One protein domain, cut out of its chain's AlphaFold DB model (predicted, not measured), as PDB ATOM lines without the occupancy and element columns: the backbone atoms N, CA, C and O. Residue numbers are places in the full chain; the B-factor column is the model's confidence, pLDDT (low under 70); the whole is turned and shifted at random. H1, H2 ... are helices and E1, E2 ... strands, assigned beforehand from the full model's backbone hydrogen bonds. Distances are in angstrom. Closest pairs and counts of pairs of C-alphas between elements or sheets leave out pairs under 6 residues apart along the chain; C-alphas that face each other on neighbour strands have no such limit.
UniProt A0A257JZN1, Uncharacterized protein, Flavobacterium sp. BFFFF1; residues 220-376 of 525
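This is residues 220 to 376 of the 525 residues of an uncharacterized protein of Flavobacterium sp. BFFFF1 (UniProt A0A257JZN1). One broad wall of nine strands, twisted and curled, makes the body, each strand folding back beside the one before; the long unnamed link from E8 to E9 goes past E1 to the far edge and returns with residues 336 to 348 over one face, while the other face is bare. The short H1 and the last residues, 367 to 376, lie at the E8 end of the wall, beyond its edge strand in the chain. The printed part has 157 residues with nine named strands, E1 to E9, and then one named helix, H1; the sheet's order is E1, E2, E3, E4, E5, E6, E7, E8, E9, antiparallel throughout. The class is mostly strand, though under half of the printed residues, 72 of 157, are in named elements. The whole is compact, with a radius of gyration of the C-alphas of 16.0 A and spans of 47 by 42 by 27 A.

Start inside the sheet with the hairpin of E4, residues 260 to 269, and E5, residues 272 to 279, antiparallel at 164 degrees; N 265 and O 276 are 2.8 A apart, within hydrogen-bond range. Beside E4 look for E3, residues 245 to 257, which bends by 78 degrees at residue 248; N 251 and O 264 are 2.9 A apart. Next comes E2, residues 235 to 242, with N 238 and O 250 of E3 at 2.9 A. The edge strand E1, residues 224 to 229, follows, with N 226 and O 239 of E2 at 2.8 A. On the other side of E5 find E6, residues 282 to 290, with N 275 and O 287 at 2.9 A. E7, residues 297 to 301, is its antiparallel neighbour, with N 299 and O 286 at 2.9 A. E8, residues 308 to 313, comes next, with N 298 and O 312 at 2.8 A. The other edge strand is E9, residues 355 to 357, with N 311 and O 357 at 2.9 A. E1 to E9 form a meander, each strand the antiparallel neighbour of the one before; E1 and E9 are apart. H1, residues 363 to 366, is on the sheet but only grazes it; the closest C-alphas of E8 and H1, those of Leu 309 and Tyr 363, are 6.4 A apart. H1 is too short for any O i to N i+4 pair, and its one O i to N i+3 pair is not within range.

Find C-alpha 224 at (120.318, 127.156, 130.850); from there E1 runs 16.5 A to C-alpha 229. E2 is 20.9 A long, E3 28.1 A and E4 29.2 A, the last beginning at C-alpha 260, (128.710, 138.066, 157.996). E5 measures 22.9 A, E6 24.8 A, E7 12.9 A, E8 14.1 A and E9 6.3 A. H1 spans 5.6 A and ends at C-alpha 366, (138.432, 147.564, 157.624).

The two C-alphas farthest apart, those of Phe 331 and Asp 361, are 48.5 A from each other. The printed part has no cut. The link from E8 to E9 is long, with 41 residues, 314 to 354; the links E6 to E7 and E7 to E8 are short, and the others are tight. Between the strands, residues 289 to 290 of E6 also pair, antiparallel, with residues 293 to 294. The mean pLDDT of the printed part is 85.0; look for values under 70 at residues 231 to 233, 255 to 259, 344 to 345, 349 to 351, 358 to 365 and 371 to 376.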
ATOM      1  N   LYS A 220     129.423 119.227 127.025       94.88
ATOM      2  CA  LYS A 220     130.371 119.435 128.146       94.88
ATOM      3  C   LYS A 220     130.293 120.794 128.846       94.88
ATOM      4  O   LYS A 220     131.087 121.061 129.746       94.88
ATOM      5  N   LEU A 221     129.360 121.662 128.469       97.19
ATOM      6  CA  LEU A 221     129.253 123.031 128.972       97.19
ATOM      7  C   LEU A 221     127.941 123.242 129.729       97.19
ATOM      8  O   LEU A 221     126.926 122.639 129.394       97.19
ATOM      9  N   LEU A 222     127.939 124.120 130.735       98.06
ATOM     10  CA  LEU A 222     126.695 124.520 131.393       98.06
ATOM     11  C   LEU A 222     125.761 125.216 130.402       98.06
ATOM     12  O   LEU A 222     126.169 126.124 129.673       98.06
ATOM     13  N   GLU A 223     124.494 124.831 130.432       98.44
ATOM     14  CA  GLU A 223     123.451 125.378 129.575       98.44
ATOM     15  C   GLU A 223     122.187 125.645 130.398       98.44
ATOM     16  O   GLU A 223     121.750 124.818 131.196       98.44
ATOM     17  N   GLY A 224     121.569 126.803 130.191       98.31
ATOM     18  CA  GLY A 224     120.318 127.156 130.850       98.31
ATOM     19  C   GLY A 224     120.502 127.553 132.313       98.31
ATOM     20  O   GLY A 224     121.419 128.297 132.655       98.31
ATOM     21  N   THR A 225     119.574 127.128 133.169       98.25
ATOM     22  CA  THR A 225     119.489 127.610 134.556       98.25
ATOM     23  C   THR A 225     120.271 126.698 135.499       98.25
ATOM     24  O   THR A 225     120.041 125.491 135.532       98.25
ATOM     25  N   TYR A 226     121.156 127.296 136.290       97.50
ATOM     26  CA  TYR A 226     121.786 126.706 137.466       97.50
ATOM     27  C   TYR A 226     121.051 127.194 138.715       97.50
ATOM     28  O   TYR A 226     120.845 128.399 138.884       97.50
ATOM     29  N   ILE A 227     120.669 126.268 139.592       95.38
ATOM     30  CA  ILE A 227     119.989 126.554 140.856       95.38
ATOM     31  C   ILE A 227     120.772 125.895 141.983       95.38
ATOM     32  O   ILE A 227     121.030 124.695 141.916       95.38
ATOM     33  N   MET A 228     121.076 126.661 143.031       89.31
ATOM     34  CA  MET A 228     121.518 126.132 144.321       89.31
ATOM     35  C   MET A 228     120.472 126.453 145.385       89.31
ATOM     36  O   MET A 228     120.067 127.609 145.555       89.31
ATOM     37  N   LEU A 229     120.051 125.428 146.111       81.25
ATOM     38  CA  LEU A 229     119.137 125.506 147.241       81.25
ATOM     39  C   LEU A 229     119.931 125.417 148.543       81.25
ATOM     40  O   LEU A 229     120.928 124.703 148.604       81.25
ATOM     41  N   GLY A 230     119.475 126.123 149.576       72.00
ATOM     42  CA  GLY A 230     119.915 125.914 150.951       72.00
ATOM     43  C   GLY A 230     119.335 124.625 151.543       72.00
ATOM     44  O   GLY A 230     118.436 124.004 150.976       72.00
ATOM     45  N   ILE A 231     119.800 124.236 152.735       57.44
ATOM     46  CA  ILE A 231     119.352 123.008 153.427       57.44
ATOM     47  C   ILE A 231     117.836 123.020 153.711       57.44
ATOM     48  O   ILE A 231     117.208 121.967 153.774       57.44
ATOM     49  N   LYS A 232     117.219 124.202 153.852       68.06
ATOM     50  CA  LYS A 232     115.767 124.343 154.066       68.06
ATOM     51  C   LYS A 232     114.958 124.321 152.761       68.06
ATOM     52  O   LYS A 232     113.739 124.473 152.810       68.06
ATOM     53  N   GLY A 233     115.611 124.134 151.611       68.12
ATOM     54  CA  GLY A 233     114.991 124.128 150.284       68.12
ATOM     55  C   GLY A 233     114.695 125.520 149.719       68.12
ATOM     56  O   GLY A 233     114.129 125.633 148.634       68.12
ATOM     57  N   ASP A 234     115.073 126.583 150.426       76.50
ATOM     58  CA  ASP A 234     115.021 127.950 149.930       76.50
ATOM     59  C   ASP A 234     116.100 128.185 148.867       76.50
ATOM     60  O   ASP A 234     117.218 127.682 148.953       76.50
ATOM     61  N   THR A 235     115.766 128.934 147.816       78.94
ATOM     62  CA  THR A 235     116.719 129.211 146.739       78.94
ATOM     63  C   THR A 235     117.782 130.200 147.205       78.94
ATOM     64  O   THR A 235     117.482 131.370 147.435       78.94
ATOM     65  N   ALA A 236     119.027 129.730 147.292       81.94
ATOM     66  CA  ALA A 236     120.177 130.537 147.686       81.94
ATOM     67  C   ALA A 236     120.848 131.207 146.478       81.94
ATOM     68  O   ALA A 236     121.270 132.364 146.569       81.94
ATOM     69  N   THR A 237     120.900 130.504 145.338       92.25
ATOM     70  CA  THR A 237     121.551 130.986 144.112       92.25
ATOM     71  C   THR A 237     120.786 130.596 142.855       92.25
ATOM     72  O   THR A 237     120.322 129.465 142.721       92.25
ATOM     73  N   VAL A 238     120.722 131.527 141.902       96.75
ATOM     74  CA  VAL A 238     120.265 131.298 140.527       96.75
ATOM     75  C   VAL A 238     121.262 131.926 139.563       96.75
ATOM     76  O   VAL A 238     121.707 133.055 139.771       96.75
ATOM     77  N   ALA A 239     121.599 131.212 138.497       97.44
ATOM     78  CA  ALA A 239     122.440 131.720 137.424       97.44
ATOM     79  C   ALA A 239     121.992 131.166 136.073       97.44
ATOM     80  O   ALA A 239     121.426 130.076 136.007       97.44
ATOM     81  N   HIS A 240     122.272 131.901 135.001       98.56
ATOM     82  CA  HIS A 240     121.950 131.475 133.641       98.56
ATOM     83  C   HIS A 240     123.219 131.358 132.810       98.56
ATOM     84  O   HIS A 240     124.053 132.265 132.797       98.56
ATOM     85  N   PHE A 241     123.345 130.249 132.092       98.56
ATOM     86  CA  PHE A 241     124.490 129.922 131.260       98.56
ATOM     87  C   PHE A 241     124.065 129.676 129.815       98.56
ATOM     88  O   PHE A 241     122.973 129.175 129.541       98.56
ATOM     89  N   LYS A 242     124.951 130.010 128.879       98.31
ATOM     90  CA  LYS A 242     124.821 129.647 127.467       98.31
ATOM     91  C   LYS A 242     126.172 129.186 126.952       98.31
ATOM     92  O   LYS A 242     127.106 129.985 126.910       98.31
ATOM     93  N   LYS A 243     126.278 127.916 126.557       97.75
ATOM     94  CA  LYS A 243     127.544 127.283 126.150       97.75
ATOM     95  C   LYS A 243     128.664 127.556 127.163       97.75
ATOM     96  O   LYS A 243     129.753 127.995 126.804       97.75
ATOM     97  N   GLY A 244     128.358 127.388 128.447       97.62
ATOM     98  CA  GLY A 244     129.291 127.571 129.559       97.62
ATOM     99  C   GLY A 244     129.619 129.022 129.908       97.62
ATOM    100  O   GLY A 244     130.269 129.260 130.926       97.62
ATOM    101  N   VAL A 245     129.164 130.000 129.122       98.06
ATOM    102  CA  VAL A 245     129.295 131.423 129.445       98.06
ATOM    103  C   VAL A 245     128.199 131.809 130.426       98.06
ATOM    104  O   VAL A 245     127.017 131.632 130.132       98.06
ATOM    105  N   ALA A 246     128.582 132.362 131.571       97.81
ATOM    106  CA  ALA A 246     127.634 132.910 132.526       97.81
ATOM    107  C   ALA A 246     127.049 134.227 131.984       97.81
ATOM    108  O   ALA A 246     127.786 135.151 131.641       97.81
ATOM    109  N   LEU A 247     125.722 134.313 131.905       98.38
ATOM    110  CA  LEU A 247     124.980 135.498 131.461       98.38
ATOM    111  C   LEU A 247     124.614 136.393 132.647       98.38
ATOM    112  O   LEU A 247     124.750 137.616 132.592       98.38
ATOM    113  N   ASP A 248     124.181 135.762 133.732       98.38
ATOM    114  CA  ASP A 248     123.962 136.388 135.023       98.38
ATOM    115  C   ASP A 248     124.124 135.362 136.143       98.38
ATOM    116  O   ASP A 248     124.040 134.151 135.934       98.38
ATOM    117  N   PHE A 249     124.388 135.874 137.338       97.25
ATOM    118  CA  PHE A 249     124.517 135.093 138.561       97.25
ATOM    119  C   PHE A 249     123.951 135.915 139.709       97.25
ATOM    120  O   PHE A 249     124.215 137.115 139.807       97.25
ATOM    121  N   ARG A 250     123.161 135.300 140.583       95.94
ATOM    122  CA  ARG A 250     122.586 135.943 141.764       95.94
ATOM    123  C   ARG A 250     122.617 134.966 142.916       95.94
ATOM    124  O   ARG A 250     121.943 133.946 142.858       95.94
ATOM    125  N   ALA A 251     123.328 135.326 143.969       91.81
ATOM    126  CA  ALA A 251     123.368 134.570 145.204       91.81
ATOM    127  C   ALA A 251     123.136 135.493 146.395       91.81
ATOM    128  O   ALA A 251     123.754 136.559 146.495       91.81
ATOM    129  N   THR A 252     122.227 135.105 147.284       82.00
ATOM    130  CA  THR A 252     121.871 135.897 148.470       82.00
ATOM    131  C   THR A 252     122.667 135.506 149.706       82.00
ATOM    132  O   THR A 252     122.950 136.381 150.520       82.00
ATOM    133  N   ASP A 253     123.035 134.231 149.816       76.25
ATOM    134  CA  ASP A 253     123.841 133.672 150.902       76.25
ATOM    135  C   ASP A 253     124.718 132.549 150.328       76.25
ATOM    136  O   ASP A 253     124.306 131.396 150.217       76.25
ATOM    137  N   ILE A 254     125.897 132.925 149.831       71.06
ATOM    138  CA  ILE A 254     126.905 131.984 149.320       71.06
ATOM    139  C   ILE A 254     127.621 131.324 150.495       71.06
ATOM    140  O   ILE A 254     127.967 130.145 150.439       71.06
ATOM    141  N   ARG A 255     127.894 132.114 151.540       68.94
ATOM    142  CA  ARG A 255     128.665 131.702 152.707       68.94
ATOM    143  C   ARG A 255     128.486 132.674 153.863       68.94
ATOM    144  O   ARG A 255     128.339 133.885 153.670       68.94
ATOM    145  N   VAL A 256     128.688 132.140 155.060       69.69
ATOM    146  CA  VAL A 256     128.898 132.920 156.276       69.69
ATOM    147  C   VAL A 256     130.388 132.907 156.602       69.69
ATOM    148  O   VAL A 256     131.020 131.856 156.666       69.69
ATOM    149  N   THR A 257     130.985 134.078 156.787       64.00
ATOM    150  CA  THR A 257     132.378 134.212 157.229       64.00
ATOM    151  C   THR A 257     132.455 135.360 158.216       64.00
ATOM    152  O   THR A 257     131.954 136.449 157.937       64.00
ATOM    153  N   ASN A 258     133.064 135.119 159.378       66.56
ATOM    154  CA  ASN A 258     133.196 136.107 160.450       66.56
ATOM    155  C   ASN A 258     131.859 136.766 160.863       66.56
ATOM    156  O   ASN A 258     131.771 137.994 160.967       66.56
ATOM    157  N   ASN A 259     130.814 135.952 161.046       68.44
ATOM    158  CA  ASN A 259     129.444 136.383 161.375       68.44
ATOM    159  C   ASN A 259     128.813 137.337 160.342       68.44
ATOM    160  O   ASN A 259     127.918 138.121 160.665       68.44
ATOM    161  N   SER A 260     129.272 137.282 159.091       77.56
ATOM    162  CA  SER A 260     128.710 138.066 157.996       77.56
ATOM    163  C   SER A 260     128.349 137.194 156.812       77.56
ATOM    164  O   SER A 260     129.080 136.271 156.453       77.56
ATOM    165  N   ILE A 261     127.208 137.514 156.213       83.12
ATOM    166  CA  ILE A 261     126.659 136.804 155.064       83.12
ATOM    167  C   ILE A 261     127.219 137.437 153.799       83.12
ATOM    168  O   ILE A 261     127.115 138.654 153.608       83.12
ATOM    169  N   PHE A 262     127.789 136.612 152.927       86.69
ATOM    170  CA  PHE A 262     128.260 137.041 151.621       86.69
ATOM    171  C   PHE A 262     127.276 136.640 150.529       86.69
ATOM    172  O   PHE A 262     126.861 135.489 150.433       86.69
ATOM    173  N   GLY A 263     126.946 137.594 149.665       91.12
ATOM    174  CA  GLY A 263     126.172 137.374 148.446       91.12
ATOM    175  C   GLY A 263     126.889 137.966 147.240       91.12
ATOM    176  O   GLY A 263     127.812 138.769 147.385       91.12
ATOM    177  N   ALA A 264     126.452 137.617 146.036       94.44
ATOM    178  CA  ALA A 264     127.022 138.180 144.818       94.44
ATOM    179  C   ALA A 264     125.984 138.345 143.713       94.44
ATOM    180  O   ALA A 264     124.965 137.654 143.659       94.44
ATOM    181  N   LYS A 265     126.262 139.285 142.813       96.56
ATOM    182  CA  LYS A 265     125.520 139.490 141.573       96.56
ATOM    183  C   LYS A 265     126.487 139.659 140.414       96.56
ATOM    184  O   LYS A 265     127.475 140.375 140.542       96.56
ATOM    185  N   MET A 266     126.148 139.065 139.283       97.19
ATOM    186  CA  MET A 266     126.862 139.199 138.022       97.19
ATOM    187  C   MET A 266     125.890 139.502 136.900       97.19
ATOM    188  O   MET A 266     124.799 138.931 136.867       97.19
ATOM    189  N   VAL A 267     126.304 140.362 135.975       98.38
ATOM    190  CA  VAL A 267     125.651 140.518 134.672       98.38
ATOM    191  C   VAL A 267     126.721 140.616 133.590       98.38
ATOM    192  O   VAL A 267     127.641 141.427 133.710       98.38
ATOM    193  N   LEU A 268     126.576 139.835 132.524       98.31
ATOM    194  CA  LEU A 268     127.401 139.936 131.328       98.31
ATOM    195  C   LEU A 268     126.928 141.116 130.466       98.31
ATOM    196  O   LEU A 268     125.763 141.178 130.070       98.31
ATOM    197  N   LYS A 269     127.827 142.053 130.158       97.56
ATOM    198  CA  LYS A 269     127.569 143.200 129.273       97.56
ATOM    199  C   LYS A 269     128.747 143.383 128.330       97.56
ATOM    200  O   LYS A 269     129.882 143.449 128.787       97.56
ATOM    201  N   ASP A 270     128.485 143.422 127.027       95.69
ATOM    202  CA  ASP A 270     129.507 143.658 125.993       95.69
ATOM    203  C   ASP A 270     130.758 142.757 126.131       95.69
ATOM    204  O   ASP A 270     131.901 143.179 125.939       95.69
ATOM    205  N   GLY A 271     130.535 141.490 126.507       95.44
ATOM    206  CA  GLY A 271     131.591 140.489 126.710       95.44
ATOM    207  C   GLY A 271     132.375 140.619 128.024       95.44
ATOM    208  O   GLY A 271     133.381 139.933 128.195       95.44
ATOM    209  N   ILE A 272     131.935 141.480 128.944       97.38
ATOM    210  CA  ILE A 272     132.536 141.677 130.266       97.38
ATOM    211  C   ILE A 272     131.551 141.218 131.342       97.38
ATOM    212  O   ILE A 272     130.397 141.645 131.377       97.38
ATOM    213  N   GLU A 273     131.996 140.346 132.237       97.81
ATOM    214  CA  GLU A 273     131.258 139.974 133.439       97.81
ATOM    215  C   GLU A 273     131.402 141.102 134.471       97.81
ATOM    216  O   GLU A 273     132.512 141.388 134.925       97.81
ATOM    217  N   HIS A 274     130.298 141.755 134.842       98.19
ATOM    218  CA  HIS A 274     130.272 142.792 135.877       98.19
ATOM    219  C   HIS A 274     129.836 142.193 137.207       98.19
ATOM    220  O   HIS A 274     128.644 141.949 137.416       98.19
ATOM    221  N   TRP A 275     130.785 142.002 138.114       97.19
ATOM    222  CA  TRP A 275     130.548 141.376 139.403       97.19
ATOM    223  C   TRP A 275     130.415 142.396 140.527       97.19
ATOM    224  O   TRP A 275     131.125 143.402 140.585       97.19
ATOM    225  N   LYS A 276     129.489 142.109 141.440       96.62
ATOM    226  CA  LYS A 276     129.265 142.834 142.689       96.62
ATOM    227  C   LYS A 276     129.146 141.843 143.829       96.62
ATOM    228  O   LYS A 276     128.250 141.002 143.804       96.62
ATOM    229  N   VAL A 277     130.006 141.974 144.830       94.62
ATOM    230  CA  VAL A 277     129.978 141.150 146.044       94.62
ATOM    231  C   VAL A 277     129.463 141.986 147.194       94.62
ATOM    232  O   VAL A 277     129.848 143.146 147.355       94.62
ATOM    233  N   TYR A 278     128.605 141.378 147.999       93.31
ATOM    234  CA  TYR A 278     127.955 142.012 149.124       93.31
ATOM    235  C   TYR A 278     128.320 141.289 150.411       93.31
ATOM    236  O   TYR A 278     128.270 140.065 150.448       93.31
ATOM    237  N   ARG A 279     128.619 142.042 151.466       90.38
ATOM    238  CA  ARG A 279     128.772 141.559 152.839       90.38
ATOM    239  C   ARG A 279     127.677 142.197 153.675       90.38
ATOM    240  O   ARG A 279     127.570 143.417 153.694       90.38
ATOM    241  N   ASP A 280     126.821 141.398 154.302       88.88
ATOM    242  CA  ASP A 280     125.653 141.890 155.047       88.88
ATOM    243  C   ASP A 280     124.821 142.908 154.234       88.88
ATOM    244  O   ASP A 280     124.358 143.927 154.744       88.88
ATOM    245  N   LYS A 281     124.635 142.619 152.936       91.38
ATOM    246  CA  LYS A 281     123.943 143.463 151.937       91.38
ATOM    247  C   LYS A 281     124.671 144.756 151.533       91.38
ATOM    248  O   LYS A 281     124.171 145.455 150.653       91.38
ATOM    249  N   GLN A 282     125.845 145.048 152.090       94.56
ATOM    250  CA  GLN A 282     126.682 146.186 151.700       94.56
ATOM    251  C   GLN A 282     127.650 145.797 150.588       94.56
ATOM    252  O   GLN A 282     128.235 144.720 150.634       94.56
ATOM    253  N   LEU A 283     127.814 146.650 149.574       96.06
ATOM    254  CA  LEU A 283     128.735 146.395 148.463       96.06
ATOM    255  C   LEU A 283     130.181 146.467 148.960       96.06
ATOM    256  O   LEU A 283     130.600 147.501 149.467       96.06
ATOM    257  N   VAL A 284     130.942 145.390 148.770       94.19
ATOM    258  CA  VAL A 284     132.332 145.297 149.243       94.19
ATOM    259  C   VAL A 284     133.359 145.066 148.142       94.19
ATOM    260  O   VAL A 284     134.536 145.370 148.330       94.19
ATOM    261  N   LEU A 285     132.933 144.572 146.980       94.62
ATOM    262  CA  LEU A 285     133.807 144.373 145.828       94.62
ATOM    263  C   LEU A 285     133.042 144.622 144.529       94.62
ATOM    264  O   LEU A 285     131.956 144.075 144.330       94.62
ATOM    265  N   GLU A 286     133.645 145.406 143.642       97.19
ATOM    266  CA  GLU A 286     133.314 145.442 142.219       97.19
ATOM    267  C   GLU A 286     134.498 144.890 141.430       97.19
ATOM    268  O   GLU A 286     135.621 145.385 141.562       97.19
ATOM    269  N   SER A 287     134.242 143.871 140.620       95.31
ATOM    270  CA  SER A 287     135.257 143.189 139.821       95.31
ATOM    271  C   SER A 287     134.751 142.918 138.409       95.31
ATOM    272  O   SER A 287     133.545 142.879 138.147       95.31
ATOM    273  N   PHE A 288     135.691 142.768 137.480       95.56
ATOM    274  CA  PHE A 288     135.392 142.576 136.068       95.56
ATOM    275  C   PHE A 288     136.251 141.475 135.477       95.56
ATOM    276  O   PHE A 288     137.459 141.408 135.728       95.56
ATOM    277  N   TYR A 289     135.613 140.659 134.642       94.88
ATOM    278  CA  TYR A 289     136.282 139.611 133.890       94.88
ATOM    279  C   TYR A 289     135.914 139.697 132.414       94.88
ATOM    280  O   TYR A 289     134.747 139.860 132.072       94.88
ATOM    281  N   ARG A 290     136.900 139.551 131.531       95.06
ATOM    282  CA  ARG A 290     136.686 139.363 130.090       95.06
ATOM    283  C   ARG A 290     137.247 138.003 129.725       95.06
ATOM    284  O   ARG A 290     138.445 137.787 129.869       95.06
ATOM    285  N   GLU A 291     136.378 137.093 129.298       94.31
ATOM    286  CA  GLU A 291     136.776 135.735 128.898       94.31
ATOM    287  C   GLU A 291     137.632 135.031 129.971       94.31
ATOM    288  O   GLU A 291     138.690 134.470 129.696       94.31
ATOM    289  N   GLY A 292     137.197 135.119 131.235       91.56
ATOM    290  CA  GLY A 292     137.889 134.524 132.386       91.56
ATOM    291  C   GLY A 292     139.138 135.276 132.855       91.56
ATOM    292  O   GLY A 292     139.711 134.906 133.874       91.56
ATOM    293  N   ARG A 293     139.559 136.350 132.181       92.00
ATOM    294  CA  ARG A 293     140.700 137.178 132.603       92.00
ATOM    295  C   ARG A 293     140.250 138.327 133.481       92.00
ATOM    296  O   ARG A 293     139.299 139.020 133.115       92.00
ATOM    297  N   LYS A 294     140.958 138.573 134.588       92.56
ATOM    298  CA  LYS A 294     140.743 139.783 135.396       92.56
ATOM    299  C   LYS A 294     141.011 141.004 134.516       92.56
ATOM    300  O   LYS A 294     142.002 141.039 133.794       92.56
ATOM    301  N   THR A 295     140.109 141.980 134.526       94.00
ATOM    302  CA  THR A 295     140.229 143.182 133.691       94.00
ATOM    303  C   THR A 295     139.655 144.413 134.384       94.00
ATOM    304  O   THR A 295     138.941 144.296 135.381       94.00
ATOM    305  N   GLY A 296     139.950 145.594 133.843       94.00
ATOM    306  CA  GLY A 296     139.450 146.872 134.337       94.00
ATOM    307  C   GLY A 296     139.909 147.210 135.755       94.00
ATOM    308  O   GLY A 296     140.786 146.569 136.330       94.00
ATOM    309  N   ILE A 297     139.292 148.240 136.329       94.62
ATOM    310  CA  ILE A 297     139.657 148.758 137.650       94.62
ATOM    311  C   ILE A 297     138.723 148.167 138.695       94.62
ATOM    312  O   ILE A 297     137.574 148.591 138.813       94.62
ATOM    313  N   TRP A 298     139.217 147.214 139.475       94.44
ATOM    314  CA  TRP A 298     138.459 146.620 140.569       94.44
ATOM    315  C   TRP A 298     138.439 147.561 141.766       94.44
ATOM    316  O   TRP A 298     139.435 148.225 142.060       94.44
ATOM    317  N   LYS A 299     137.312 147.602 142.476       94.50
ATOM    318  CA  LYS A 299     137.116 148.463 143.646       94.50
ATOM    319  C   LYS A 299     136.817 147.619 144.868       94.50
ATOM    320  O   LYS A 299     135.854 146.857 144.865       94.50
ATOM    321  N   ILE A 300     137.631 147.785 145.902       92.12
ATOM    322  CA  ILE A 300     137.494 147.095 147.181       92.12
ATOM    323  C   ILE A 300     137.059 148.128 148.211       92.12
ATOM    324  O   ILE A 300     137.775 149.101 148.473       92.12
ATOM    325  N   TYR A 301     135.883 147.916 148.786       92.75
ATOM    326  CA  TYR A 301     135.319 148.784 149.811       92.75
ATOM    327  C   TYR A 301     135.548 148.189 151.202       92.75
ATOM    328  O   TYR A 301     135.899 147.017 151.341       92.75
ATOM    329  N   SER A 302     135.369 148.997 152.240       91.19
ATOM    330  CA  SER A 302     135.357 148.542 153.627       91.19
ATOM    331  C   SER A 302     134.254 147.513 153.864       91.19
ATOM    332  O   SER A 302     133.309 147.398 153.087       91.19
ATOM    333  N   TYR A 303     134.361 146.751 154.950       87.75
ATOM    334  CA  TYR A 303     133.400 145.702 155.316       87.75
ATOM    335  C   TYR A 303     131.933 146.159 155.416       87.75
ATOM    336  O   TYR A 303     131.033 145.326 155.322       87.75
ATOM    337  N   ASP A 304     131.704 147.451 155.651       89.81
ATOM    338  CA  ASP A 304     130.401 148.117 155.738       89.81
ATOM    339  C   ASP A 304     130.002 148.826 154.431       89.81
ATOM    340  O   ASP A 304     128.928 149.420 154.353       89.81
ATOM    341  N   GLY A 305     130.860 148.775 153.408       92.75
ATOM    342  CA  GLY A 305     130.669 149.388 152.097       92.75
ATOM    343  C   GLY A 305     130.790 150.913 152.058       92.75
ATOM    344  O   GLY A 305     130.541 151.502 151.007       92.75
ATOM    345  N   GLN A 306     131.156 151.574 153.161       91.38
ATOM    346  CA  GLN A 306     131.136 153.042 153.244       91.38
ATOM    347  C   GLN A 306     132.371 153.710 152.631       91.38
ATOM    348  O   GLN A 306     132.285 154.829 152.125       91.38
ATOM    349  N   GLN A 307     133.525 153.043 152.670       90.19
ATOM    350  CA  GLN A 307     134.805 153.612 152.259       90.19
ATOM    351  C   GLN A 307     135.427 152.792 151.129       90.19
ATOM    352  O   GLN A 307     135.578 151.582 151.248       90.19
ATOM    353  N   LEU A 308     135.870 153.446 150.052       91.31
ATOM    354  CA  LEU A 308     136.755 152.818 149.067       91.31
ATOM    355  C   LEU A 308     138.150 152.665 149.690       91.31
ATOM    356  O   LEU A 308     138.830 153.662 149.930       91.31
ATOM    357  N   LEU A 309     138.571 151.432 149.965       87.69
ATOM    358  CA  LEU A 309     139.863 151.152 150.595       87.69
ATOM    359  C   LEU A 309     140.993 151.096 149.576       87.69
ATOM    360  O   LEU A 309     142.082 151.609 149.826       87.69
ATOM    361  N   ARG A 310     140.737 150.430 148.448       87.44
ATOM    362  CA  ARG A 310     141.753 150.154 147.439       87.44
ATOM    363  C   ARG A 310     141.123 149.948 146.070       87.44
ATOM    364  O   ARG A 310     140.003 149.450 145.948       87.44
ATOM    365  N   THR A 311     141.890 150.281 145.041       91.38
ATOM    366  CA  THR A 311     141.625 149.834 143.675       91.38
ATOM    367  C   THR A 311     142.768 148.982 143.152       91.38
ATOM    368  O   THR A 311     143.932 149.247 143.457       91.38
ATOM    369  N   HIS A 312     142.426 147.946 142.393       90.75
ATOM    370  CA  HIS A 312     143.387 147.145 141.641       90.75
ATOM    371  C   HIS A 312     143.137 147.385 140.155       90.75
ATOM    372  O   HIS A 312     142.041 147.105 139.665       90.75
ATOM    373  N   ASP A 313     144.132 147.912 139.450       92.81
ATOM    374  CA  ASP A 313     144.055 148.070 138.003       92.81
ATOM    375  C   ASP A 313     144.526 146.791 137.299       92.81
ATOM    376  O   ASP A 313     145.722 146.490 137.260       92.81
ATOM    377  N   TYR A 314     143.566 146.045 136.752       92.25
ATOM    378  CA  TYR A 314     143.784 144.847 135.945       92.25
ATOM    379  C   TYR A 314     143.659 145.126 134.436       92.25
ATOM    380  O   TYR A 314     143.543 144.192 133.647       92.25
ATOM    381  N   THR A 315     143.679 146.385 133.986       90.44
ATOM    382  CA  THR A 315     143.521 146.740 132.559       90.44
ATOM    383  C   THR A 315     144.555 146.055 131.659       90.44
ATOM    384  O   THR A 315     144.243 145.695 130.525       90.44
ATOM    385  N   HIS A 316     145.758 145.810 132.184       86.50
ATOM    386  CA  HIS A 316     146.850 145.119 131.489       86.50
ATOM    387  C   HIS A 316     147.203 143.758 132.103       86.50
ATOM    388  O   HIS A 316     148.251 143.195 131.796       86.50
ATOM    389  N   ALA A 317     146.342 143.222 132.968       85.00
ATOM    390  CA  ALA A 317     146.598 141.957 133.629       85.00
ATOM    391  C   ALA A 317     146.505 140.769 132.665       85.00
ATOM    392  O   ALA A 317     145.707 140.746 131.726       85.00
ATOM    393  N   THR A 318     147.315 139.748 132.931       82.62
ATOM    394  CA  THR A 318     147.408 138.534 132.107       82.62
ATOM    395  C   THR A 318     146.826 137.298 132.789       82.62
ATOM    396  O   THR A 318     146.693 136.258 132.145       82.62
ATOM    397  N   CYS A 319     146.447 137.392 134.067       82.00
ATOM    398  CA  CYS A 319     145.933 136.257 134.819       82.00
ATOM    399  C   CYS A 319     144.539 135.836 134.331       82.00
ATOM    400  O   CYS A 319     143.586 136.624 134.315       82.00
ATOM    401  N   ALA A 320     144.440 134.568 133.942       86.00
ATOM    402  CA  ALA A 320     143.223 133.935 133.467       86.00
ATOM    403  C   ALA A 320     142.743 132.883 134.469       86.00
ATOM    404  O   ALA A 320     143.532 132.117 135.018       86.00
ATOM    405  N   GLU A 321     141.434 132.825 134.652       87.69
ATOM    406  CA  GLU A 321     140.721 131.732 135.297       87.69
ATOM    407  C   GLU A 321     139.894 130.980 134.243       87.69
ATOM    408  O   GLU A 321     139.704 131.450 133.116       87.69
ATOM    409  N   GLN A 322     139.369 129.806 134.601       89.00
ATOM    410  CA  GLN A 322     138.485 129.036 133.727       89.00
ATOM    411  C   GLN A 322     137.274 129.881 133.312       89.00
ATOM    412  O   GLN A 322     136.395 130.148 134.130       89.00
ATOM    413  N   TYR A 323     137.192 130.273 132.040       93.25
ATOM    414  CA  TYR A 323     136.088 131.090 131.538       93.25
ATOM    415  C   TYR A 323     134.795 130.284 131.399       93.25
ATOM    416  O   TYR A 323     133.807 130.578 132.077       93.25
ATOM    417  N   LEU A 324     134.830 129.248 130.560       96.12
ATOM    418  CA  LEU A 324     133.685 128.401 130.247       96.12
ATOM    419  C   LEU A 324     133.444 127.395 131.376       96.12
ATOM    420  O   LEU A 324     134.332 126.620 131.734       96.12
ATOM    421  N   GLN A 325     132.246 127.427 131.949       96.56
ATOM    422  CA  GLN A 325     131.828 126.521 133.016       96.56
ATOM    423  C   GLN A 325     131.175 125.270 132.421       96.56
ATOM    424  O   GLN A 325     130.443 125.356 131.433       96.56
ATOM    425  N   GLY A 326     131.423 124.107 133.014       92.94
ATOM    426  CA  GLY A 326     130.970 122.840 132.454       92.94
ATOM    427  C   GLY A 326     131.545 121.627 133.173       92.94
ATOM    428  O   GLY A 326     132.120 121.749 134.255       92.94
ATOM    429  N   SER A 327     131.391 120.461 132.552       88.50
ATOM    430  CA  SER A 327     131.957 119.206 133.041       88.50
ATOM    431  C   SER A 327     133.484 119.210 132.936       88.50
ATOM    432  O   SER A 327     134.055 119.849 132.049       88.50
ATOM    433  N   ARG A 328     134.156 118.438 133.793       84.94
ATOM    434  CA  ARG A 328     135.609 118.231 133.711       84.94
ATOM    435  C   ARG A 328     135.995 117.332 132.525       84.94
ATOM    436  O   ARG A 328     135.152 116.677 131.919       84.94
ATOM    437  N   GLU A 329     137.293 117.281 132.209       82.44
ATOM    438  CA  GLU A 329     137.844 116.405 131.153       82.44
ATOM    439  C   GLU A 329     137.688 114.910 131.449       82.44
ATOM    440  O   GLU A 329     137.646 114.092 130.533       82.44
ATOM    441  N   LYS A 330     137.622 114.558 132.733       85.56
ATOM    442  CA  LYS A 330     137.261 113.226 133.211       85.56
ATOM    443  C   LYS A 330     135.895 113.315 133.856       85.56
ATOM    444  O   LYS A 330     135.584 114.346 134.455       85.56
ATOM    445  N   PHE A 331     135.130 112.232 133.775       86.62
ATOM    446  CA  PHE A 331     133.863 112.141 134.480       86.62
ATOM    447  C   PHE A 331     134.052 112.486 135.965       86.62
ATOM    448  O   PHE A 331     134.823 111.841 136.677       86.62
ATOM    449  N   ASP A 332     133.344 113.519 136.403       84.19
ATOM    450  CA  ASP A 332     133.202 113.936 137.789       84.19
ATOM    451  C   ASP A 332     131.698 114.148 137.989       84.19
ATOM    452  O   ASP A 332     131.095 114.898 137.213       84.19
ATOM    453  N   PRO A 333     131.058 113.470 138.956       83.75
ATOM    454  CA  PRO A 333     129.636 113.663 139.198       83.75
ATOM    455  C   PRO A 333     129.323 115.081 139.712       83.75
ATOM    456  O   PRO A 333     128.167 115.501 139.667       83.75
ATOM    457  N   PHE A 334     130.315 115.851 140.172       82.56
ATOM    458  CA  PHE A 334     130.124 117.202 140.688       82.56
ATOM    459  C   PHE A 334     130.529 118.284 139.688       82.56
ATOM    460  O   PHE A 334     131.606 118.273 139.087       82.56
ATOM    461  N   LEU A 335     129.680 119.307 139.596       86.69
ATOM    462  CA  LEU A 335     130.004 120.533 138.887       86.69
ATOM    463  C   LEU A 335     131.038 121.338 139.678       86.69
ATOM    464  O   LEU A 335     130.800 121.720 140.825       86.69
ATOM    465  N   LYS A 336     132.160 121.674 139.036       85.38
ATOM    466  CA  LYS A 336     133.132 122.632 139.572       85.38
ATOM    467  C   LYS A 336     132.975 123.967 138.851       85.38
ATOM    468  O   LYS A 336     133.253 124.064 137.658       85.38
ATOM    469  N   LEU A 337     132.559 124.991 139.588       89.75
ATOM    470  CA  LEU A 337     132.620 126.376 139.124       89.75
ATOM    471  C   LEU A 337     133.977 126.997 139.484       89.75
ATOM    472  O   LEU A 337     134.563 126.655 140.513       89.75
ATOM    473  N   SER A 338     134.453 127.924 138.653       89.69
ATOM    474  CA  SER A 338     135.657 128.731 138.907       89.69
ATOM    475  C   SER A 338     135.571 129.488 140.250       89.69
ATOM    476  O   SER A 338     134.466 129.832 140.680       89.69
ATOM    477  N   PRO A 339     136.713 129.799 140.903       84.44
ATOM    478  CA  PRO A 339     136.768 130.536 142.176       84.44
ATOM    479  C   PRO A 339     135.910 131.807 142.220       84.44
ATOM    480  O   PRO A 339     135.271 132.095 143.235       84.44
ATOM    481  N   ARG A 340     135.781 132.516 141.089       89.44
ATOM    482  CA  ARG A 340     134.900 133.686 140.959       89.44
ATOM    483  C   ARG A 340     133.405 133.405 141.150       89.44
ATOM    484  O   ARG A 340     132.618 134.324 141.036       89.44
ATOM    485  N   PHE A 341     132.958 132.179 141.395       90.56
ATOM    486  CA  PHE A 341     131.566 131.890 141.769       90.56
ATOM    487  C   PHE A 341     131.396 131.642 143.279       90.56
ATOM    488  O   PHE A 341     130.265 131.641 143.762       90.56
ATOM    489  N   HIS A 342     132.498 131.486 144.024       79.62
ATOM    490  CA  HIS A 342     132.509 131.148 145.457       79.62
ATOM    491  C   HIS A 342     132.821 132.351 146.364       79.62
ATOM    492  O   HIS A 342     132.394 132.378 147.517       79.62
ATOM    493  N   TYR A 343     133.486 133.385 145.831       72.44
ATOM    494  CA  TYR A 343     133.699 134.687 146.489       72.44
ATOM    495  C   TYR A 343     134.360 134.638 147.862       72.44
ATOM    496  O   TYR A 343     133.928 135.291 148.820       72.44
ATOM    497  N   ASP A 344     135.456 133.897 147.926       66.38
ATOM    498  CA  ASP A 344     136.383 133.931 149.040       66.38
ATOM    499  C   ASP A 344     137.503 134.960 148.870       66.38
ATOM    500  O   ASP A 344     137.559 135.735 147.911       66.38
ATOM    501  N   ASP A 345     138.362 135.033 149.882       67.19
ATOM    502  CA  ASP A 345     139.544 135.877 149.840       67.19
ATOM    503  C   ASP A 345     140.546 135.425 148.765       67.19
ATOM    504  O   ASP A 345     141.412 136.220 148.402       67.19
ATOM    505  N   GLU A 346     140.408 134.221 148.189       71.56
ATOM    506  CA  GLU A 346     141.203 133.789 147.035       71.56
ATOM    507  C   GLU A 346     140.906 134.621 145.787       71.56
ATOM    508  O   GLU A 346     141.806 134.867 144.992       71.56
ATOM    509  N   VAL A 347     139.707 135.196 145.645       76.62
ATOM    510  CA  VAL A 347     139.415 136.120 144.529       76.62
ATOM    511  C   VAL A 347     140.350 137.342 144.548       76.62
ATOM    512  O   VAL A 347     140.704 137.886 143.492       76.62
ATOM    513  N   LEU A 348     140.800 137.748 145.742       75.81
ATOM    514  CA  LEU A 348     141.781 138.819 145.936       75.81
ATOM    515  C   LEU A 348     143.232 138.322 145.993       75.81
ATOM    516  O   LEU A 348     144.143 139.118 145.763       75.81
ATOM    517  N   LYS A 349     143.465 137.044 146.311       65.00
ATOM    518  CA  LYS A 349     144.807 136.457 146.408       65.00
ATOM    519  C   LYS A 349     145.209 135.848 145.068       65.00
ATOM    520  O   LYS A 349     144.563 134.956 144.544       65.00
ATOM    521  N   GLY A 350     146.319 136.299 144.508       60.12
ATOM    522  CA  GLY A 350     146.896 135.656 143.334       60.12
ATOM    523  C   GLY A 350     148.187 136.325 142.903       60.12
ATOM    524  O   GLY A 350     148.381 137.514 143.147       60.12
ATOM    525  N   GLU A 351     149.040 135.559 142.228       58.16
ATOM    526  CA  GLU A 351     150.263 136.016 141.552       58.16
ATOM    527  C   GLU A 351     149.921 136.781 140.261       58.16
ATOM    528  O   GLU A 351     150.422 136.491 139.181       58.16
ATOM    529  N   CYS A 352     148.974 137.716 140.339       73.69
ATOM    530  CA  CYS A 352     148.600 138.551 139.209       73.69
ATOM    531  C   CYS A 352     149.200 139.934 139.412       73.69
ATOM    532  O   CYS A 352     148.957 140.558 140.443       73.69
ATOM    533  N   GLU A 353     149.971 140.413 138.442       75.12
ATOM    534  CA  GLU A 353     150.467 141.784 138.462       75.12
ATOM    535  C   GLU A 353     149.297 142.754 138.271       75.12
ATOM    536  O   GLU A 353     148.500 142.636 137.338       75.12
ATOM    537  N   PHE A 354     149.183 143.713 139.185       80.12
ATOM    538  CA  PHE A 354     148.236 144.817 139.114       80.12
ATOM    539  C   PHE A 354     148.874 146.061 139.715       80.12
ATOM    540  O   PHE A 354     149.750 145.980 140.581       80.12
ATOM    541  N   VAL A 355     148.391 147.227 139.297       80.38
ATOM    542  CA  VAL A 355     148.762 148.483 139.947       80.38
ATOM    543  C   VAL A 355     147.769 148.736 141.075       80.38
ATOM    544  O   VAL A 355     146.575 148.935 140.843       80.38
ATOM    545  N   ALA A 356     148.253 148.679 142.315       80.25
ATOM    546  CA  ALA A 356     147.464 149.048 143.481       80.25
ATOM    547  C   ALA A 356     147.430 150.573 143.601       80.25
ATOM    548  O   ALA A 356     148.476 151.206 143.739       80.25
ATOM    549  N   VAL A 357     146.236 151.159 143.600       78.19
ATOM    550  CA  VAL A 357     146.055 152.590 143.874       78.19
ATOM    551  C   VAL A 357     145.209 152.744 145.134       78.19
ATOM    552  O   VAL A 357     144.160 152.104 145.267       78.19
ATOM    553  N   ASN A 358     145.679 153.616 146.030       67.81
ATOM    554  CA  ASN A 358     145.199 153.865 147.390       67.81
ATOM    555  C   ASN A 358     145.498 152.750 148.406       67.81
ATOM    556  O   ASN A 358     145.142 151.581 148.256       67.81
ATOM    557  N   LEU A 359     146.142 153.170 149.488       60.28
ATOM    558  CA  LEU A 359     146.363 152.430 150.717       60.28
ATOM    559  C   LEU A 359     145.882 153.364 151.823       60.28
ATOM    560  O   LEU A 359     146.567 154.334 152.126       60.28
ATOM    561  N   SER A 360     144.688 153.143 152.375       58.53
ATOM    562  CA  SER A 360     144.402 153.759 153.672       58.53
ATOM    563  C   SER A 360     145.286 153.078 154.720       58.53
ATOM    564  O   SER A 360     145.509 151.865 154.647       58.53
ATOM    565  N   ASP A 361     145.761 153.837 155.706       57.34
ATOM    566  CA  ASP A 361     146.596 153.318 156.802       57.34
ATOM    567  C   ASP A 361     145.883 152.219 157.630       57.34
ATOM    568  O   ASP A 361     146.510 151.486 158.392       57.34
ATOM    569  N   GLU A 362     144.571 152.042 157.434       59.75
ATOM    570  CA  GLU A 362     143.697 151.114 158.161       59.75
ATOM    571  C   GLU A 362     143.227 149.903 157.324       59.75
ATOM    572  O   GLU A 362     142.280 149.216 157.718       59.75
ATOM    573  N   TYR A 363     143.861 149.613 156.178       66.19
ATOM    574  CA  TYR A 363     143.434 148.562 155.232       66.19
ATOM    575  C   TYR A 363     143.066 147.230 155.908       66.19
ATOM    576  O   TYR A 363     142.013 146.664 155.622       66.19
ATOM    577  N   ASN A 364     143.893 146.749 156.841       64.25
ATOM    578  CA  ASN A 364     143.663 145.467 157.510       64.25
ATOM    579  C   ASN A 364     142.471 145.500 158.480       64.25
ATOM    580  O   ASN A 364     141.737 144.520 158.562       64.25
ATOM    581  N   ALA A 365     142.257 146.615 159.188       67.56
ATOM    582  CA  ALA A 365     141.195 146.742 160.190       67.56
ATOM    583  C   ALA A 365     139.799 146.840 159.559       67.56
ATOM    584  O   ALA A 365     138.816 146.442 160.175       67.56
ATOM    585  N   LYS A 366     139.707 147.350 158.325       80.38
ATOM    586  CA  LYS A 366     138.432 147.564 157.624       80.38
ATOM    587  C   LYS A 366     138.202 146.612 156.450       80.38
ATOM    588  O   LYS A 366     137.204 146.755 155.744       80.38
ATOM    589  N   HIS A 367     139.099 145.651 156.227       82.88
ATOM    590  CA  HIS A 367     139.054 144.776 155.059       82.88
ATOM    591  C   HIS A 367     137.772 143.929 155.020       82.88
ATOM    592  O   HIS A 367     137.465 143.249 156.001       82.88
ATOM    593  N   PRO A 368     137.058 143.854 153.888       80.38
ATOM    594  CA  PRO A 368     135.748 143.211 153.848       80.38
ATOM    595  C   PRO A 368     135.791 141.705 154.107       80.38
ATOM    596  O   PRO A 368     134.872 141.159 154.709       80.38
ATOM    597  N   PHE A 369     136.869 141.029 153.716       76.94
ATOM    598  CA  PHE A 369     137.010 139.580 153.900       76.94
ATOM    599  C   PHE A 369     137.696 139.171 155.210       76.94
ATOM    600  O   PHE A 369     137.629 138.006 155.583       76.94
ATOM    601  N   TYR A 370     138.349 140.108 155.910       72.19
ATOM    602  CA  TYR A 370     139.088 139.806 157.149       72.19
ATOM    603  C   TYR A 370     138.468 140.454 158.387       72.19
ATOM    604  O   TYR A 370     138.731 139.998 159.497       72.19
ATOM    605  N   TYR A 371     137.624 141.478 158.217       68.12
ATOM    606  CA  TYR A 371     136.907 142.098 159.322       68.12
ATOM    607  C   TYR A 371     135.973 141.083 159.983       68.12
ATOM    608  O   TYR A 371     135.205 140.373 159.315       68.12
ATOM    609  N   MET A 372     136.052 141.034 161.310       62.72
ATOM    610  CA  MET A 372     135.110 140.323 162.155       62.72
ATOM    611  C   MET A 372     134.080 141.316 162.647       62.72
ATOM    612  O   MET A 372     134.447 142.345 163.201       62.72
ATOM    613  N   LYS A 373     132.801 141.020 162.396       60.62
ATOM    614  CA  LYS A 373     131.710 141.831 162.925       60.62
ATOM    615  C   LYS A 373     131.860 141.853 164.440       60.62
ATOM    616  O   LYS A 373     131.838 140.789 165.054       60.62
ATOM    617  N   ASP A 374     132.047 143.039 165.013       57.25
ATOM    618  CA  ASP A 374     131.896 143.207 166.451       57.25
ATOM    619  C   ASP A 374     130.480 142.730 166.763       57.25
ATOM    620  O   ASP A 374     129.515 143.253 166.193       57.25
ATOM    621  N   ASP A 375     130.349 141.655 167.538       49.62
ATOM    622  CA  ASP A 375     129.044 141.075 167.806       49.62
ATOM    623  C   ASP A 375     128.087 142.177 168.273       49.62
ATOM    624  O   ASP A 375     128.449 143.100 169.013       49.62
ATOM    625  N   VAL A 376     126.820 142.027 167.890       43.19
ATOM    626  CA  VAL A 376     125.731 142.448 168.761       43.19
ATOM    627  C   VAL A 376     125.990 141.748 170.098       43.19
ATOM    628  O   VAL A 376     125.497 140.651 170.337       43.19
TER     629      VAL A 376